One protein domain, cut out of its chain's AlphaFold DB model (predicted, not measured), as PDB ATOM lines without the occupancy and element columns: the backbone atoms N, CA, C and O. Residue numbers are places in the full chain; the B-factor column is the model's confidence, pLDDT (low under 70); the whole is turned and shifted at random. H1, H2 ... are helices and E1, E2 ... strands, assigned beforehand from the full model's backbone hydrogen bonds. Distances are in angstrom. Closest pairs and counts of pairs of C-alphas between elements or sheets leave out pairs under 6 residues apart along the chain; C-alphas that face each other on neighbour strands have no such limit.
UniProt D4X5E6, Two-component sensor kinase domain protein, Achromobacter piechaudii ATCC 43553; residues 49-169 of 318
ATOM      1  N   ARG A  49     -33.825 -26.084 -41.462       51.25
ATOM      2  CA  ARG A  49     -32.560 -25.329 -41.395       51.25
ATOM      3  C   ARG A  49     -31.960 -25.049 -42.770       51.25
ATOM      4  O   ARG A  49     -31.441 -23.966 -42.993       51.25
ATOM      5  N   THR A  50     -32.098 -25.977 -43.708       50.81
ATOM      6  CA  THR A  50     -31.497 -25.867 -45.044       50.81
ATOM      7  C   THR A  50     -32.244 -24.919 -45.983       50.81
ATOM      8  O   THR A  50     -31.611 -24.309 -46.839       50.81
ATOM      9  N   GLN A  51     -33.564 -24.744 -45.835       45.84
ATOM     10  CA  GLN A  51     -34.321 -23.825 -46.704       45.84
ATOM     11  C   GLN A  51     -34.164 -22.350 -46.328       45.84
ATOM     12  O   GLN A  51     -34.233 -21.483 -47.198       45.84
ATOM     13  N   VAL A  52     -33.933 -22.063 -45.047       51.47
ATOM     14  CA  VAL A  52     -33.751 -20.691 -44.569       51.47
ATOM     15  C   VAL A  52     -32.390 -20.163 -45.028       51.47
ATOM     16  O   VAL A  52     -32.341 -19.114 -45.656       51.47
ATOM     17  N   ASP A  53     -31.307 -20.922 -44.863       52.25
ATOM     18  CA  ASP A  53     -29.958 -20.445 -45.208       52.25
ATOM     19  C   ASP A  53     -29.817 -20.050 -46.702       52.25
ATOM     20  O   ASP A  53     -29.223 -19.021 -47.022       52.25
ATOM     21  N   ILE A  54     -30.466 -20.772 -47.629       54.34
ATOM     22  CA  ILE A  54     -30.394 -20.494 -49.082       54.34
ATOM     23  C   ILE A  54     -31.096 -19.179 -49.472       54.34
ATOM     24  O   ILE A  54     -30.634 -18.461 -50.365       54.34
ATOM     25  N   ALA A  55     -32.227 -18.858 -48.837       53.53
ATOM     26  CA  ALA A  55     -32.961 -17.625 -49.123       53.53
ATOM     27  C   ALA A  55     -32.215 -16.388 -48.592       53.53
ATOM     28  O   ALA A  55     -32.188 -15.351 -49.259       53.53
ATOM     29  N   TYR A  56     -31.556 -16.521 -47.437       54.78
ATOM     30  CA  TYR A  56     -30.774 -15.450 -46.813       54.78
ATOM     31  C   TYR A  56     -29.456 -15.190 -47.546       54.78
ATOM     32  O   TYR A  56     -29.148 -14.036 -47.845       54.78
ATOM     33  N   ASP A  57     -28.737 -16.240 -47.953       60.47
ATOM     34  CA  ASP A  57     -27.503 -16.095 -48.734       60.47
ATOM     35  C   ASP A  57     -27.758 -15.378 -50.074       60.47
ATOM     36  O   ASP A  57     -26.933 -14.590 -50.545       60.47
ATOM     37  N   ARG A  58     -28.940 -15.580 -50.677       63.84
ATOM     38  CA  ARG A  58     -29.351 -14.864 -51.895       63.84
ATOM     39  C   ARG A  58     -29.602 -13.372 -51.644       63.84
ATOM     40  O   ARG A  58     -29.227 -12.566 -52.495       63.84
ATOM     41  N   SER A  59     -30.202 -13.012 -50.508       59.12
ATOM     42  CA  SER A  59     -30.414 -11.610 -50.112       59.12
ATOM     43  C   SER A  59     -29.081 -10.899 -49.848       59.12
ATOM     44  O   SER A  59     -28.804  -9.843 -50.423       59.12
ATOM     45  N   LEU A  60     -28.193 -11.541 -49.082       60.75
ATOM     46  CA  LEU A  60     -26.889 -10.992 -48.708       60.75
ATOM     47  C   LEU A  60     -25.962 -10.815 -49.926       60.75
ATOM     48  O   LEU A  60     -25.260  -9.812 -50.044       60.75
ATOM     49  N   ALA A  61     -26.016 -11.741 -50.890       63.34
ATOM     50  CA  ALA A  61     -25.311 -11.597 -52.164       63.34
ATOM     51  C   ALA A  61     -25.860 -10.448 -53.032       63.34
ATOM     52  O   ALA A  61     -25.111  -9.854 -53.809       63.34
ATOM     53  N   GLY A  62     -27.156 -10.138 -52.931       64.62
ATOM     54  CA  GLY A  62     -27.757  -8.961 -53.563       64.62
ATOM     55  C   GLY A  62     -27.238  -7.665 -52.942       64.62
ATOM     56  O   GLY A  62     -26.816  -6.765 -53.669       64.62
ATOM     57  N   ALA A  63     -27.182  -7.620 -51.608       65.38
ATOM     58  CA  ALA A  63     -26.663  -6.484 -50.852       65.38
ATOM     59  C   ALA A  63     -25.214  -6.157 -51.192       65.38
ATOM     60  O   ALA A  63     -24.871  -5.023 -51.529       65.38
ATOM     61  N   LEU A  64     -24.379  -7.193 -51.190       67.06
ATOM     62  CA  LEU A  64     -22.967  -7.078 -51.507       67.06
ATOM     63  C   LEU A  64     -22.737  -6.516 -52.918       67.06
ATOM     64  O   LEU A  64     -21.897  -5.639 -53.092       67.06
ATOM     65  N   ARG A  65     -23.512  -6.967 -53.918       69.12
ATOM     66  CA  ARG A  65     -23.407  -6.458 -55.298       69.12
ATOM     67  C   ARG A  65     -23.885  -5.014 -55.444       69.12
ATOM     68  O   ARG A  65     -23.318  -4.278 -56.243       69.12
ATOM     69  N   ALA A  66     -24.915  -4.609 -54.703       67.25
ATOM     70  CA  ALA A  66     -25.425  -3.240 -54.751       67.25
ATOM     71  C   ALA A  66     -24.406  -2.232 -54.188       67.25
ATOM     72  O   ALA A  66     -24.179  -1.179 -54.794       67.25
ATOM     73  N   ILE A  67     -23.748  -2.599 -53.081       64.19
ATOM     74  CA  ILE A  67     -22.664  -1.818 -52.469       64.19
ATOM     75  C   ILE A  67     -21.454  -1.774 -53.404       64.19
ATOM     76  O   ILE A  67     -20.920  -0.701 -53.667       64.19
ATOM     77  N   ASP A  68     -21.071  -2.919 -53.972       66.31
ATOM     78  CA  ASP A  68     -19.958  -3.017 -54.919       66.31
ATOM     79  C   ASP A  68     -20.120  -2.097 -56.144       66.31
ATOM     80  O   ASP A  68     -19.149  -1.519 -56.632       66.31
ATOM     81  N   HIS A  69     -21.352  -1.914 -56.624       69.69
ATOM     82  CA  HIS A  69     -21.640  -1.054 -57.773       69.69
ATOM     83  C   HIS A  69     -21.634   0.451 -57.446       69.69
ATOM     84  O   HIS A  69     -21.574   1.265 -58.363       69.69
ATOM     85  N   ASN A  70     -21.694   0.827 -56.163       63.19
ATOM     86  CA  ASN A  70     -21.706   2.226 -55.710       63.19
ATOM     87  C   ASN A  70     -20.339   2.745 -55.246       63.19
ATOM     88  O   ASN A  70     -20.209   3.920 -54.896       63.19
ATOM     89  N   ILE A  71     -19.318   1.887 -55.241       65.56
ATOM     90  CA  ILE A  71     -17.948   2.292 -54.938       65.56
ATOM     91  C   ILE A  71     -17.341   2.900 -56.201       65.56
ATOM     92  O   ILE A  71     -17.240   2.241 -57.236       65.56
ATOM     93  N   SER A  72     -16.903   4.154 -56.099       66.44
ATOM     94  CA  SER A  72     -16.214   4.856 -57.177       66.44
ATOM     95  C   SER A  72     -14.833   5.296 -56.714       66.44
ATOM     96  O   SER A  72     -14.665   5.923 -55.670       66.44
ATOM     97  N   THR A  73     -13.824   4.980 -57.520       61.44
ATOM     98  CA  THR A  73     -12.446   5.467 -57.362       61.44
ATOM     99  C   THR A  73     -12.107   6.573 -58.365       61.44
ATOM    100  O   THR A  73     -10.948   6.964 -58.494       61.44
ATOM    101  N   ALA A  74     -13.104   7.104 -59.085       61.53
ATOM    102  CA  ALA A  74     -12.909   8.036 -60.200       61.53
ATOM    103  C   ALA A  74     -12.263   9.377 -59.798       61.53
ATOM    104  O   ALA A  74     -11.611  10.016 -60.619       61.53
ATOM    105  N   SER A  75     -12.402   9.793 -58.536       59.09
ATOM    106  CA  SER A  75     -11.750  10.987 -57.978       59.09
ATOM    107  C   SER A  75     -10.296  10.746 -57.546       59.09
ATOM    108  O   SER A  75      -9.641  11.660 -57.047       59.09
ATOM    109  N   GLY A  76      -9.796   9.514 -57.700       56.41
ATOM    110  CA  GLY A  76      -8.470   9.061 -57.280       56.41
ATOM    111  C   GLY A  76      -8.289   8.872 -55.767       56.41
ATOM    112  O   GLY A  76      -7.181   8.563 -55.320       56.41
ATOM    113  N   GLY A  77      -9.379   8.991 -55.004       56.41
ATOM    114  CA  GLY A  77      -9.552   8.514 -53.629       56.41
ATOM    115  C   GLY A  77     -10.664   7.456 -53.552       56.41
ATOM    116  O   GLY A  77     -11.404   7.263 -54.515       56.41
ATOM    117  N   LEU A  78     -10.784   6.751 -52.422       67.62
ATOM    118  CA  LEU A  78     -11.905   5.836 -52.181       67.62
ATOM    119  C   LEU A  78     -13.135   6.677 -51.811       67.62
ATOM    120  O   LEU A  78     -13.112   7.366 -50.793       67.62
ATOM    121  N   ALA A  79     -14.182   6.654 -52.635       68.44
ATOM    122  CA  ALA A  79     -15.413   7.400 -52.391       68.44
ATOM    123  C   ALA A  79     -16.650   6.514 -52.611       68.44
ATOM    124  O   ALA A  79     -16.663   5.623 -53.464       68.44
ATOM    125  N   MET A  80     -17.703   6.766 -51.835       66.19
ATOM    126  CA  MET A  80     -19.024   6.164 -52.024       66.19
ATOM    127  C   MET A  80     -20.063   7.277 -52.099       66.19
ATOM    128  O   MET A  80     -20.139   8.108 -51.196       66.19
ATOM    129  N   GLU A  81     -20.845   7.302 -53.177       61.38
ATOM    130  CA  GLU A  81     -21.721   8.439 -53.485       61.38
ATOM    131  C   GLU A  81     -23.056   8.384 -52.717       61.38
ATOM    132  O   GLU A  81     -23.595   9.429 -52.361       61.38
ATOM    133  N   GLN A  82     -23.558   7.190 -52.357       58.72
ATOM    134  CA  GLN A  82     -24.785   7.033 -51.552       58.72
ATOM    135  C   GLN A  82     -24.772   5.811 -50.600       58.72
ATOM    136  O   GLN A  82     -25.435   4.810 -50.865       58.72
ATOM    137  N   PRO A  83     -24.082   5.872 -49.443       57.34
ATOM    138  CA  PRO A  83     -24.061   4.763 -48.478       57.34
ATOM    139  C   PRO A  83     -25.367   4.592 -47.679       57.34
ATOM    140  O   PRO A  83     -25.756   3.477 -47.347       57.34
ATOM    141  N   TYR A  84     -26.046   5.696 -47.344       53.47
ATOM    142  CA  TYR A  84     -27.085   5.707 -46.302       53.47
ATOM    143  C   TYR A  84     -28.458   5.194 -46.769       53.47
ATOM    144  O   TYR A  84     -29.121   4.468 -46.037       53.47
ATOM    145  N   LEU A  85     -28.867   5.513 -48.004       53.41
ATOM    146  CA  LEU A  85     -30.181   5.126 -48.542       53.41
ATOM    147  C   LEU A  85     -30.312   3.613 -48.769       53.41
ATOM    148  O   LEU A  85     -31.411   3.086 -48.672       53.41
ATOM    149  N   MET A  86     -29.217   2.896 -49.047       56.31
ATOM    150  CA  MET A  86     -29.256   1.432 -49.173       56.31
ATOM    151  C   MET A  86     -29.294   0.726 -47.818       56.31
ATOM    152  O   MET A  86     -29.927  -0.321 -47.701       56.31
ATOM    153  N   LEU A  87     -28.631   1.289 -46.805       58.44
ATOM    154  CA  LEU A  87     -28.532   0.674 -45.482       58.44
ATOM    155  C   LEU A  87     -29.905   0.580 -44.806       58.44
ATOM    156  O   LEU A  87     -30.233  -0.466 -44.259       58.44
ATOM    157  N   GLU A  88     -30.741   1.610 -44.950       55.12
ATOM    158  CA  GLU A  88     -32.103   1.639 -44.400       55.12
ATOM    159  C   GLU A  88     -32.996   0.537 -45.010       55.12
ATOM    160  O   GLU A  88     -33.719  -0.153 -44.294       55.12
ATOM    161  N   PHE A  89     -32.881   0.258 -46.316       55.75
ATOM    162  CA  PHE A  89     -33.577  -0.879 -46.940       55.75
ATOM    163  C   PHE A  89     -33.033  -2.245 -46.490       55.75
ATOM    164  O   PHE A  89     -33.805  -3.209 -46.401       55.75
ATOM    165  N   PHE A  90     -31.732  -2.352 -46.193       58.38
ATOM    166  CA  PHE A  90     -31.151  -3.584 -45.651       58.38
ATOM    167  C   PHE A  90     -31.550  -3.822 -44.201       58.38
ATOM    168  O   PHE A  90     -31.911  -4.948 -43.884       58.38
ATOM    169  N   GLU A  91     -31.591  -2.796 -43.352       57.22
ATOM    170  CA  GLU A  91     -32.115  -2.908 -41.984       57.22
ATOM    171  C   GLU A  91     -33.582  -3.367 -41.980       57.22
ATOM    172  O   GLU A  91     -33.957  -4.256 -41.212       57.22
ATOM    173  N   LEU A  92     -34.395  -2.845 -42.910       52.50
ATOM    174  CA  LEU A  92     -35.799  -3.237 -43.078       52.50
ATOM    175  C   LEU A  92     -35.982  -4.685 -43.570       52.50
ATOM    176  O   LEU A  92     -36.988  -5.315 -43.247       52.50
ATOM    177  N   THR A  93     -35.036  -5.222 -44.348       49.41
ATOM    178  CA  THR A  93     -35.131  -6.578 -44.932       49.41
ATOM    179  C   THR A  93     -34.424  -7.643 -44.083       49.41
ATOM    180  O   THR A  93     -34.886  -8.781 -44.020       49.41
ATOM    181  N   ALA A  94     -33.314  -7.287 -43.429       50.78
ATOM    182  CA  ALA A  94     -32.479  -8.170 -42.609       50.78
ATOM    183  C   ALA A  94     -32.916  -8.218 -41.132       50.78
ATOM    184  O   ALA A  94     -32.461  -9.073 -40.375       50.78
ATOM    185  N   ASN A  95     -33.846  -7.351 -40.713       54.41
ATOM    186  CA  ASN A  95     -34.454  -7.385 -39.382       54.41
ATOM    187  C   ASN A  95     -33.401  -7.363 -38.244       54.41
ATOM    188  O   ASN A  95     -33.575  -8.020 -37.217       54.41
ATOM    189  N   GLY A  96     -32.284  -6.653 -38.442       62.62
ATOM    190  CA  GLY A  96     -31.128  -6.629 -37.542       62.62
ATOM    191  C   GLY A  96     -30.091  -5.570 -37.932       62.62
ATOM    192  O   GLY A  96     -30.164  -4.988 -39.011       62.62
ATOM    193  N   ASN A  97     -29.125  -5.319 -37.042       71.38
ATOM    194  CA  ASN A  97     -28.060  -4.334 -37.264       71.38
ATOM    195  C   ASN A  97     -27.109  -4.807 -38.376       71.38
ATOM    196  O   ASN A  97     -26.554  -5.911 -38.291       71.38
ATOM    197  N   VAL A  98     -26.896  -3.955 -39.382       77.00
ATOM    198  CA  VAL A  98     -25.983  -4.207 -40.504       77.00
ATOM    199  C   VAL A  98     -24.759  -3.305 -40.376       77.00
ATOM    200  O   VAL A  98     -24.861  -2.085 -40.282       77.00
ATOM    201  N   PHE A  99     -23.580  -3.911 -40.409       84.00
ATOM    202  CA  PHE A  99     -22.292  -3.231 -40.418       84.00
ATOM    203  C   PHE A  99     -21.658  -3.384 -41.795       84.00
ATOM    204  O   PHE A  99     -21.782  -4.422 -42.440       84.00
ATOM    205  N   TYR A 100     -20.942  -2.369 -42.255       86.75
ATOM    206  CA  TYR A 100     -20.210  -2.428 -43.517       86.75
ATOM    207  C   TYR A 100     -18.837  -1.802 -43.356       86.75
ATOM    208  O   TYR A 100     -18.675  -0.871 -42.569       86.75
ATOM    209  N   ARG A 101     -17.876  -2.291 -44.134       89.12
ATOM    210  CA  ARG A 101     -16.524  -1.754 -44.241       89.12
ATOM    211  C   ARG A 101     -16.050  -1.862 -45.672       89.12
ATOM    212  O   ARG A 101     -16.147  -2.919 -46.288       89.12
ATOM    213  N   VAL A 102     -15.510  -0.772 -46.188       87.56
ATOM    214  CA  VAL A 102     -14.824  -0.738 -47.475       87.56
ATOM    215  C   VAL A 102     -13.421  -0.243 -47.200       87.56
ATOM    216  O   VAL A 102     -13.248   0.892 -46.767       87.56
ATOM    217  N   ALA A 103     -12.431  -1.097 -47.419       89.38
ATOM    218  CA  ALA A 103     -11.037  -0.780 -47.159       89.38
ATOM    219  C   ALA A 103     -10.169  -1.128 -48.365       89.38
ATOM    220  O   ALA A 103     -10.465  -2.053 -49.125       89.38
ATOM    221  N   THR A 104      -9.077  -0.404 -48.547       87.75
ATOM    222  CA  THR A 104      -8.011  -0.833 -49.449       87.75
ATOM    223  C   THR A 104      -7.269  -2.020 -48.830       87.75
ATOM    224  O   THR A 104      -7.170  -2.140 -47.611       87.75
ATOM    225  N   GLU A 105      -6.759  -2.937 -49.652       84.94
ATOM    226  CA  GLU A 105      -6.045  -4.131 -49.170       84.94
ATOM    227  C   GLU A 105      -4.782  -3.789 -48.358       84.94
ATOM    228  O   GLU A 105      -4.383  -4.551 -47.483       84.94
ATOM    229  N   ASP A 106      -4.185  -2.625 -48.613       81.00
ATOM    230  CA  ASP A 106      -3.064  -2.071 -47.845       81.00
ATOM    231  C   ASP A 106      -3.491  -1.374 -46.534       81.00
ATOM    232  O   ASP A 106      -2.629  -0.959 -45.761       81.00
ATOM    233  N   GLY A 107      -4.796  -1.248 -46.268       81.31
ATOM    234  CA  GLY A 107      -5.352  -0.607 -45.072       81.31
ATOM    235  C   GLY A 107      -5.185   0.916 -45.018       81.31
ATOM    236  O   GLY A 107      -5.431   1.515 -43.975       81.31
ATOM    237  N   LEU A 108      -4.751   1.558 -46.109       82.00
ATOM    238  CA  LEU A 108      -4.465   2.998 -46.139       82.00
ATOM    239  C   LEU A 108      -5.712   3.879 -46.256       82.00
ATOM    240  O   LEU A 108      -5.676   5.043 -45.860       82.00
ATOM    241  N   ALA A 109      -6.800   3.352 -46.812       82.38
ATOM    242  CA  ALA A 109      -8.078   4.041 -46.878       82.38
ATOM    243  C   ALA A 109      -9.198   3.103 -46.442       82.38
ATOM    244  O   ALA A 109      -9.263   1.951 -46.871       82.38
ATOM    245  N   GLU A 110     -10.091   3.620 -45.605       87.12
ATOM    246  CA  GLU A 110     -11.169   2.849 -45.011       87.12
ATOM    247  C   GLU A 110     -12.423   3.707 -44.803       87.12
ATOM    248  O   GLU A 110     -12.338   4.871 -44.414       87.12
ATOM    249  N   ILE A 111     -13.588   3.123 -45.084       83.56
ATOM    250  CA  ILE A 111     -14.909   3.739 -44.949       83.56
ATOM    251  C   ILE A 111     -15.846   2.751 -44.253       83.56
ATOM    252  O   ILE A 111     -15.904   1.575 -44.619       83.56
ATOM    253  N   GLY A 112     -16.640   3.247 -43.305       84.50
ATOM    254  CA  GLY A 112     -17.654   2.470 -42.596       84.50
ATOM    255  C   GLY A 112     -17.218   2.107 -41.180       84.50
ATOM    256  O   GLY A 112     -16.754   2.963 -40.432       84.50
ATOM    257  N   HIS A 113     -17.421   0.848 -40.810       87.69
ATOM    258  CA  HIS A 113     -17.190   0.309 -39.475       87.69
ATOM    259  C   HIS A 113     -15.810  -0.349 -39.398       87.69
ATOM    260  O   HIS A 113     -15.612  -1.391 -40.031       87.69
ATOM    261  N   PRO A 114     -14.866   0.225 -38.637       85.69
ATOM    262  CA  PRO A 114     -13.522  -0.312 -38.580       85.69
ATOM    263  C   PRO A 114     -13.433  -1.654 -37.870       85.69
ATOM    264  O   PRO A 114     -14.335  -2.044 -37.137       85.69
ATOM    265  N   ASP A 115     -12.336  -2.370 -38.113       86.00
ATOM    266  CA  ASP A 115     -11.998  -3.635 -37.444       86.00
ATOM    267  C   ASP A 115     -12.990  -4.788 -37.675       86.00
ATOM    268  O   ASP A 115     -13.059  -5.746 -36.897       86.00
ATOM    269  N   LEU A 116     -13.734  -4.751 -38.784       88.56
ATOM    270  CA  LEU A 116     -14.484  -5.919 -39.234       88.56
ATOM    271  C   LEU A 116     -13.504  -7.083 -39.520       88.56
ATOM    272  O   LEU A 116     -12.532  -6.914 -40.269       88.56
ATOM    273  N   PRO A 117     -13.729  -8.265 -38.913       88.38
ATOM    274  CA  PRO A 117     -12.795  -9.384 -38.973       88.38
ATOM    275  C   PRO A 117     -12.618  -9.871 -40.409       88.38
ATOM    276  O   PRO A 117     -13.566  -9.908 -41.190       88.38
ATOM    277  N   MET A 118     -11.396 -10.262 -40.766       87.81
ATOM    278  CA  MET A 118     -11.082 -10.807 -42.088       87.81
ATOM    279  C   MET A 118     -11.245 -12.334 -42.122       87.81
ATOM    280  O   MET A 118     -11.067 -12.997 -41.096       87.81
ATOM    281  N   PRO A 119     -11.565 -12.918 -43.291       86.94
ATOM    282  CA  PRO A 119     -11.603 -14.367 -43.441       86.94
ATOM    283  C   PRO A 119     -10.210 -14.979 -43.238       86.94
ATOM    284  O   PRO A 119      -9.194 -14.390 -43.595       86.94
ATOM    285  N   ALA A 120     -10.164 -16.208 -42.714       84.25
ATOM    286  CA  ALA A 120      -8.910 -16.949 -42.537       84.25
ATOM    287  C   ALA A 120      -8.236 -17.329 -43.871       84.25
ATOM    288  O   ALA A 120      -7.041 -17.607 -43.914       84.25
ATOM    289  N   GLN A 121      -9.010 -17.379 -44.955       84.50
ATOM    290  CA  GLN A 121      -8.523 -17.645 -46.304       84.50
ATOM    291  C   GLN A 121      -8.384 -16.326 -47.057       84.50
ATOM    292  O   GLN A 121      -9.210 -15.428 -46.908       84.50
ATOM    293  N   ALA A 122      -7.349 -16.224 -47.889       84.50
ATOM    294  CA  ALA A 122      -7.153 -15.052 -48.725       84.50
ATOM    295  C   ALA A 122      -8.310 -14.901 -49.721       84.50
ATOM    296  O   ALA A 122      -8.674 -15.849 -50.422       84.50
ATOM    297  N   LEU A 123      -8.854 -13.688 -49.806       84.12
ATOM    298  CA  LEU A 123      -9.928 -13.367 -50.736       84.12
ATOM    299  C   LEU A 123      -9.432 -13.458 -52.184       84.12
ATOM    300  O   LEU A 123      -8.402 -12.879 -52.557       84.12
ATOM    301  N   LYS A 124     -10.204 -14.150 -53.018       84.88
ATOM    302  CA  LYS A 124     -10.040 -14.137 -54.471       84.88
ATOM    303  C   LYS A 124     -10.824 -12.968 -55.051       84.88
ATOM    304  O   LYS A 124     -11.929 -12.667 -54.604       84.88
ATOM    305  N   SER A 125     -10.249 -12.301 -56.046       83.81
ATOM    306  CA  SER A 125     -10.913 -11.169 -56.689       83.81
ATOM    307  C   SER A 125     -12.180 -11.629 -57.419       83.81
ATOM    308  O   SER A 125     -12.106 -12.535 -58.243       83.81
ATOM    309  N   GLY A 126     -13.323 -11.000 -57.135       78.19
ATOM    310  CA  GLY A 126     -14.611 -11.285 -57.779       78.19
ATOM    311  C   GLY A 126     -15.427 -12.430 -57.165       78.19
ATOM    312  O   GLY A 126     -16.578 -12.616 -57.556       78.19
ATOM    313  N   GLU A 127     -14.887 -13.166 -56.189       83.69
ATOM    314  CA  GLU A 127     -15.610 -14.238 -55.493       83.69
ATOM    315  C   GLU A 127     -15.990 -13.799 -54.068       83.69
ATOM    316  O   GLU A 127     -15.101 -13.536 -53.252       83.69
ATOM    317  N   PRO A 128     -17.292 -13.714 -53.734       83.56
ATOM    318  CA  PRO A 128     -17.718 -13.386 -52.384       83.56
ATOM    319  C   PRO A 128     -17.531 -14.585 -51.448       83.56
ATOM    320  O   PRO A 128     -17.940 -15.706 -51.756       83.56
ATOM    321  N   GLN A 129     -16.948 -14.339 -50.279       87.81
ATOM    322  CA  GLN A 129     -16.748 -15.329 -49.229       87.81
ATOM    323  C   GLN A 129     -17.595 -14.994 -48.005       87.81
ATOM    324  O   GLN A 129     -17.598 -13.863 -47.527       87.81
ATOM    325  N   PHE A 130     -18.268 -16.004 -47.458       86.12
ATOM    326  CA  PHE A 130     -19.130 -15.865 -46.289       86.12
ATOM    327  C   PHE A 130     -18.543 -16.623 -45.100       86.12
ATOM    328  O   PHE A 130     -18.213 -17.806 -45.211       86.12
ATOM    329  N   PHE A 131     -18.437 -15.972 -43.945       86.94
ATOM    330  CA  PHE A 131     -17.877 -16.567 -42.732       86.94
ATOM    331  C   PHE A 131     -18.545 -16.023 -41.469       86.94
ATOM    332  O   PHE A 131     -19.173 -14.970 -41.469       86.94
ATOM    333  N   TYR A 132     -18.453 -16.787 -40.385       88.56
ATOM    334  CA  TYR A 132     -18.921 -16.360 -39.068       88.56
ATOM    335  C   TYR A 132     -17.777 -15.705 -38.305       88.56
ATOM    336  O   TYR A 132     -16.650 -16.198 -38.357       88.56
ATOM    337  N   ALA A 133     -18.076 -14.631 -37.584       89.50
ATOM    338  CA  ALA A 133     -17.110 -13.959 -36.734       89.50
ATOM    339  C   ALA A 133     -17.795 -13.291 -35.535       89.50
ATOM    340  O   ALA A 133     -19.012 -13.373 -35.364       89.50
ATOM    341  N   THR A 134     -17.004 -12.632 -34.698       88.81
ATOM    342  CA  THR A 134     -17.495 -11.818 -33.586       88.81
ATOM    343  C   THR A 134     -17.036 -10.390 -33.814       88.81
ATOM    344  O   THR A 134     -15.856 -10.158 -34.066       88.81
ATOM    345  N   TYR A 135     -17.967  -9.445 -33.730       86.81
ATOM    346  CA  TYR A 135     -17.695  -8.023 -33.893       86.81
ATOM    347  C   TYR A 135     -18.381  -7.265 -32.758       86.81
ATOM    348  O   TYR A 135     -19.558  -7.497 -32.490       86.81
ATOM    349  N   GLN A 136     -17.630  -6.423 -32.039       87.38
ATOM    350  CA  GLN A 136     -18.127  -5.668 -30.874       87.38
ATOM    351  C   GLN A 136     -18.813  -6.547 -29.802       87.38
ATOM    352  O   GLN A 136     -19.766  -6.134 -29.150       87.38
ATOM    353  N   GLY A 137     -18.352  -7.792 -29.630       82.12
ATOM    354  CA  GLY A 137     -18.926  -8.746 -28.670       82.12
ATOM    355  C   GLY A 137     -20.188  -9.480 -29.144       82.12
ATOM    356  O   GLY A 137     -20.612 -10.418 -28.473       82.12
ATOM    357  N   ALA A 138     -20.738  -9.137 -30.313       81.69
ATOM    358  CA  ALA A 138     -21.889  -9.817 -30.900       81.69
ATOM    359  C   ALA A 138     -21.457 -10.835 -31.976       81.69
ATOM    360  O   ALA A 138     -20.522 -10.579 -32.746       81.69
ATOM    361  N   PRO A 139     -22.117 -12.006 -32.070       85.00
ATOM    362  CA  PRO A 139     -21.895 -12.934 -33.171       85.00
ATOM    363  C   PRO A 139     -22.453 -12.337 -34.469       85.00
ATOM    364  O   PRO A 139     -23.617 -11.944 -34.532       85.00
ATOM    365  N   VAL A 140     -21.635 -12.303 -35.520       86.12
ATOM    366  CA  VAL A 140     -21.992 -11.742 -36.829       86.12
ATOM    367  C   VAL A 140     -21.718 -12.735 -37.960       86.12
ATOM    368  O   VAL A 140     -20.788 -13.548 -37.898       86.12
ATOM    369  N   ARG A 141     -22.529 -12.674 -39.020       88.50
ATOM    370  CA  ARG A 141     -22.239 -13.321 -40.309       88.50
ATOM    371  C   ARG A 141     -21.674 -12.264 -41.245       88.50
ATOM    372  O   ARG A 141     -22.329 -11.259 -41.481       88.50
ATOM    373  N   VAL A 142     -20.471 -12.493 -41.761       89.38
ATOM    374  CA  VAL A 142     -19.744 -11.546 -42.611       89.38
ATOM    375  C   VAL A 142     -19.659 -12.087 -44.033       89.38
ATOM    376  O   VAL A 142     -19.300 -13.247 -44.243       89.38
ATOM    377  N   ALA A 143     -19.974 -11.241 -45.006       88.06
ATOM    378  CA  ALA A 143     -19.691 -11.422 -46.419       88.06
ATOM    379  C   ALA A 143     -18.532 -10.499 -46.804       88.06
ATOM    380  O   ALA A 143     -18.596  -9.298 -46.552       88.06
ATOM    381  N   ALA A 144     -17.479 -11.044 -47.407       91.06
ATOM    382  CA  ALA A 144     -16.324 -10.286 -47.863       91.06
ATOM    383  C   ALA A 144     -16.050 -10.548 -49.347       91.06
ATOM    384  O   ALA A 144     -16.084 -11.691 -49.800       91.06
ATOM    385  N   LEU A 145     -15.757  -9.489 -50.095       89.12
ATOM    386  CA  LEU A 145     -15.416  -9.524 -51.513       89.12
ATOM    387  C   LEU A 145     -14.168  -8.679 -51.742       89.12
ATOM    388  O   LEU A 145     -14.118  -7.522 -51.331       89.12
ATOM    389  N   ALA A 146     -13.176  -9.245 -52.422       89.06
ATOM    390  CA  ALA A 146     -12.067  -8.466 -52.957       89.06
ATOM    391  C   ALA A 146     -12.323  -8.158 -54.434       89.06
ATOM    392  O   ALA A 146     -12.811  -9.013 -55.176       89.06
ATOM    393  N   ARG A 147     -11.943  -6.968 -54.892       84.88
ATOM    394  CA  ARG A 147     -11.924  -6.620 -56.318       84.88
ATOM    395  C   ARG A 147     -10.745  -5.733 -56.664       84.88
ATOM    396  O   ARG A 147     -10.232  -5.015 -55.812       84.88
ATOM    397  N   THR A 148     -10.327  -5.764 -57.921       83.44
ATOM    398  CA  THR A 148      -9.337  -4.819 -58.442       83.44
ATOM    399  C   THR A 148      -9.948  -3.425 -58.556       83.44
ATOM    400  O   THR A 148     -11.127  -3.280 -58.896       83.44
ATOM    401  N   MET A 149      -9.146  -2.404 -58.259       77.75
ATOM    402  CA  MET A 149      -9.513  -1.007 -58.489       77.75
ATOM    403  C   MET A 149      -9.518  -0.708 -59.989       77.75
ATOM    404  O   MET A 149      -8.545  -1.020 -60.674       77.75
ATOM    405  N   ASP A 150     -10.584  -0.084 -60.487       73.00
ATOM    406  CA  ASP A 150     -10.635   0.460 -61.845       73.00
ATOM    407  C   ASP A 150     -11.541   1.706 -61.860       73.00
ATOM    408  O   ASP A 150     -12.758   1.555 -61.713       73.00
ATOM    409  N   PRO A 151     -10.988   2.931 -61.964       68.00
ATOM    410  CA  PRO A 151      -9.567   3.276 -62.125       68.00
ATOM    411  C   PRO A 151      -8.740   3.127 -60.823       68.00
ATOM    412  O   PRO A 151      -9.302   3.152 -59.725       68.00
ATOM    413  N   PRO A 152      -7.403   2.978 -60.902       71.69
ATOM    414  CA  PRO A 152      -6.537   2.871 -59.726       71.69
ATOM    415  C   PRO A 152      -6.487   4.156 -58.884       71.69
ATOM    416  O   PRO A 152      -6.542   5.265 -59.417       71.69
ATOM    417  N   LEU A 153      -6.297   4.005 -57.569       68.75
ATOM    418  CA  LEU A 153      -6.077   5.126 -56.647       68.75
ATOM    419  C   LEU A 153      -4.745   5.830 -56.940       68.75
ATOM    420  O   LEU A 153      -3.768   5.186 -57.335       68.75
ATOM    421  N   TYR A 154      -4.662   7.137 -56.660       64.31
ATOM    422  CA  TYR A 154      -3.433   7.920 -56.884       64.31
ATOM    423  C   TYR A 154      -2.203   7.311 -56.187       64.31
ATOM    424  O   TYR A 154      -1.105   7.342 -56.744       64.31
ATOM    425  N   ALA A 155      -2.393   6.736 -54.995       65.00
ATOM    426  CA  ALA A 155      -1.331   6.136 -54.188       65.00
ATOM    427  C   ALA A 155      -1.072   4.643 -54.479       65.00
ATOM    428  O   ALA A 155      -0.033   4.129 -54.072       65.00
ATOM    429  N   ASN A 156      -1.972   3.938 -55.182       66.44
ATOM    430  CA  ASN A 156      -1.847   2.496 -55.410       66.44
ATOM    431  C   ASN A 156      -2.384   2.078 -56.793       66.44
ATOM    432  O   ASN A 156      -3.588   1.932 -57.005       66.44
ATOM    433  N   LYS A 157      -1.460   1.852 -57.740       60.44
ATOM    434  CA  LYS A 157      -1.758   1.548 -59.153       60.44
ATOM    435  C   LYS A 157      -2.189   0.102 -59.440       60.44
ATOM    436  O   LYS A 157      -2.519  -0.200 -60.582       60.44
ATOM    437  N   GLY A 158      -2.188  -0.775 -58.435       65.69
ATOM    438  CA  GLY A 158      -2.576  -2.187 -58.564       65.69
ATOM    439  C   GLY A 158      -3.291  -2.743 -57.333       65.69
ATOM    440  O   GLY A 158      -3.339  -3.957 -57.149       65.69
ATOM    441  N   GLY A 159      -3.804  -1.864 -56.471       77.88
ATOM    442  CA  GLY A 159      -4.442  -2.244 -55.218       77.88
ATOM    443  C   GLY A 159      -5.777  -2.950 -55.432       77.88
ATOM    444  O   GLY A 159      -6.481  -2.727 -56.424       77.88
ATOM    445  N   ARG A 160      -6.152  -3.790 -54.465       85.31
ATOM    446  CA  ARG A 160      -7.507  -4.336 -54.361       85.31
ATOM    447  C   ARG A 160      -8.306  -3.587 -53.306       85.31
ATOM    448  O   ARG A 160      -7.755  -3.120 -52.312       85.31
ATOM    449  N   ILE A 161      -9.605  -3.471 -53.538       86.06
ATOM    450  CA  ILE A 161     -10.576  -3.008 -52.548       86.06
ATOM    451  C   ILE A 161     -11.213  -4.242 -51.935       86.06
ATOM    452  O   ILE A 161     -11.578  -5.182 -52.645       86.06
ATOM    453  N   ILE A 162     -11.345  -4.219 -50.618       89.44
ATOM    454  CA  ILE A 162     -12.034  -5.223 -49.830       89.44
ATOM    455  C   ILE A 162     -13.335  -4.597 -49.340       89.44
ATOM    456  O   ILE A 162     -13.333  -3.611 -48.605       89.44
ATOM    457  N   VAL A 163     -14.447  -5.186 -49.763       87.94
ATOM    458  CA  VAL A 163     -15.798  -4.832 -49.337       87.94
ATOM    459  C   VAL A 163     -16.261  -5.898 -48.361       87.94
ATOM    460  O   VAL A 163     -16.261  -7.083 -48.691       87.94
ATOM    461  N   GLN A 164     -16.642  -5.487 -47.160       91.00
ATOM    462  CA  GLN A 164     -17.158  -6.356 -46.113       91.00
ATOM    463  C   GLN A 164     -18.522  -5.850 -45.661       91.00
ATOM    464  O   GLN A 164     -18.715  -4.657 -45.436       91.00
ATOM    465  N   VAL A 165     -19.458  -6.775 -45.496       86.75
ATOM    466  CA  VAL A 165     -20.783  -6.524 -44.929       86.75
ATOM    467  C   VAL A 165     -21.010  -7.568 -43.852       86.75
ATOM    468  O   VAL A 165     -20.805  -8.754 -44.099       86.75
ATOM    469  N   ALA A 166     -21.408  -7.147 -42.661       87.19
ATOM    470  CA  ALA A 166     -21.699  -8.029 -41.548       87.19
ATOM    471  C   ALA A 166     -23.101  -7.785 -41.010       87.19
ATOM    472  O   ALA A 166     -23.528  -6.649 -40.845       87.19
ATOM    473  N   GLU A 167     -23.791  -8.865 -40.685       82.94
ATOM    474  CA  GLU A 167     -25.119  -8.835 -40.089       82.94
ATOM    475  C   GLU A 167     -25.070  -9.465 -38.696       82.94
ATOM    476  O   GLU A 167     -24.460 -10.527 -38.499       82.94
ATOM    477  N   GLY A 168     -25.698  -8.803 -37.721       80.38
ATOM    478  CA  GLY A 168     -25.848  -9.312 -36.359       80.38
ATOM    479  C   GLY A 168     -26.729 -10.558 -36.292       80.38
ATOM    480  O   GLY A 168     -27.877 -10.546 -36.718       80.38
ATOM    481  N   LEU A 169     -26.228 -11.627 -35.669       72.50
ATOM    482  CA  LEU A 169     -26.983 -12.866 -35.439       72.50
ATOM    483  C   LEU A 169     -27.860 -12.798 -34.177       72.50
ATOM    484  O   LEU A 169     -28.462 -13.798 -33.796       72.50
TER     485      LEU A 169
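Overview. This is residues 49 to 169 of the 318 residues of the protein "Two-component sensor kinase domain protein" of Achromobacter piechaudii ATCC 43553 (UniProt D4X5E6). Look first for a twisted sheet of five antiparallel strands, with the long helix H1 laid slantwise over one face and the shorter H2 side by side with H1, running back near E1. The first residues of H1, 49 to 55, stick out free beyond the rest. The printed part has 121 residues, in the order H1 H2 E1 E2 E3 E4 E5, and the sheet order is E2 E1 E5 E4 E3. The class is mixed, helices and strands, in two layers, with H1 and H2 on one face of the sheet. The whole is compact, with a radius of gyration of the C-alphas of 14.2 A and spans of 46 by 31 by 26 A.

Along the chain. Begin in the sheet with E5, residues 160 to 168, 26.2 A long, ending at C-alpha 168 at (-25.848, -9.312, -36.359). E4, residues 138 to 148, spans 30.7 A and bends by 51 degrees at residue 141. E3 is residues 129 to 135, 17.0 A; E1 is residues 98 to 104, 20.4 A; E2 is residues 110 to 112, 6.9 A. Find C-alpha 49 at (-32.560, -25.329, -41.395); from there H1, residues 49 to 70, runs 32.9 A. H2, residues 84 to 94, covers 15.3 A.

Arrangement. Look at inner strand E5: N 164 and O 101 to E1 are 2.8 A apart, and N 163 and O 145 to E4 are 2.8 A apart, both within hydrogen-bond range. E3, E4 and E5 form a meander, each strand the antiparallel neighbour of the one before; E3 and E4 are a hairpin, with N 131 and O 142 within range at 2.9 A. E1 and E2 are a hairpin too, with N 111 and O 102 within range at 2.8 A. H1 is on the sheet at a height over the sheet of 9.3 A, over E5 and E4 and only just not over E1, where 2 of its C-alphas fall. On the local plane it stands at 46 degrees to E4, slantwise to the strands. Its closest C-alphas to E5 are Leu 64 and Val 165, 7.0 A apart. H2 is on the sheet, its closest C-alphas to E1 being Glu 91 and Val 98, 6.4 A. H1 and H2 are close but not clearly touching, the C-alphas of Ala 63 and Phe 90 lying 7.5 A apart, at a shallow tilt of 4 degrees, opposite ways. O i to N i+4 pairs are within range in 15 of 18 for H1 and 6 of 7 for H2.

Size, cuts and confidence. The C-alphas farthest apart are those of Arg 49 and Tyr 154, 46.8 A. The printed part has no cut. The links H1 to H2, E2 to E3 and E4 to E5 are long; in the first, residues 71 to 72 pair antiparallel with 79 to 80. The model's pLDDT is under 70 at residues 49 to 96, 151 and 153 to 158.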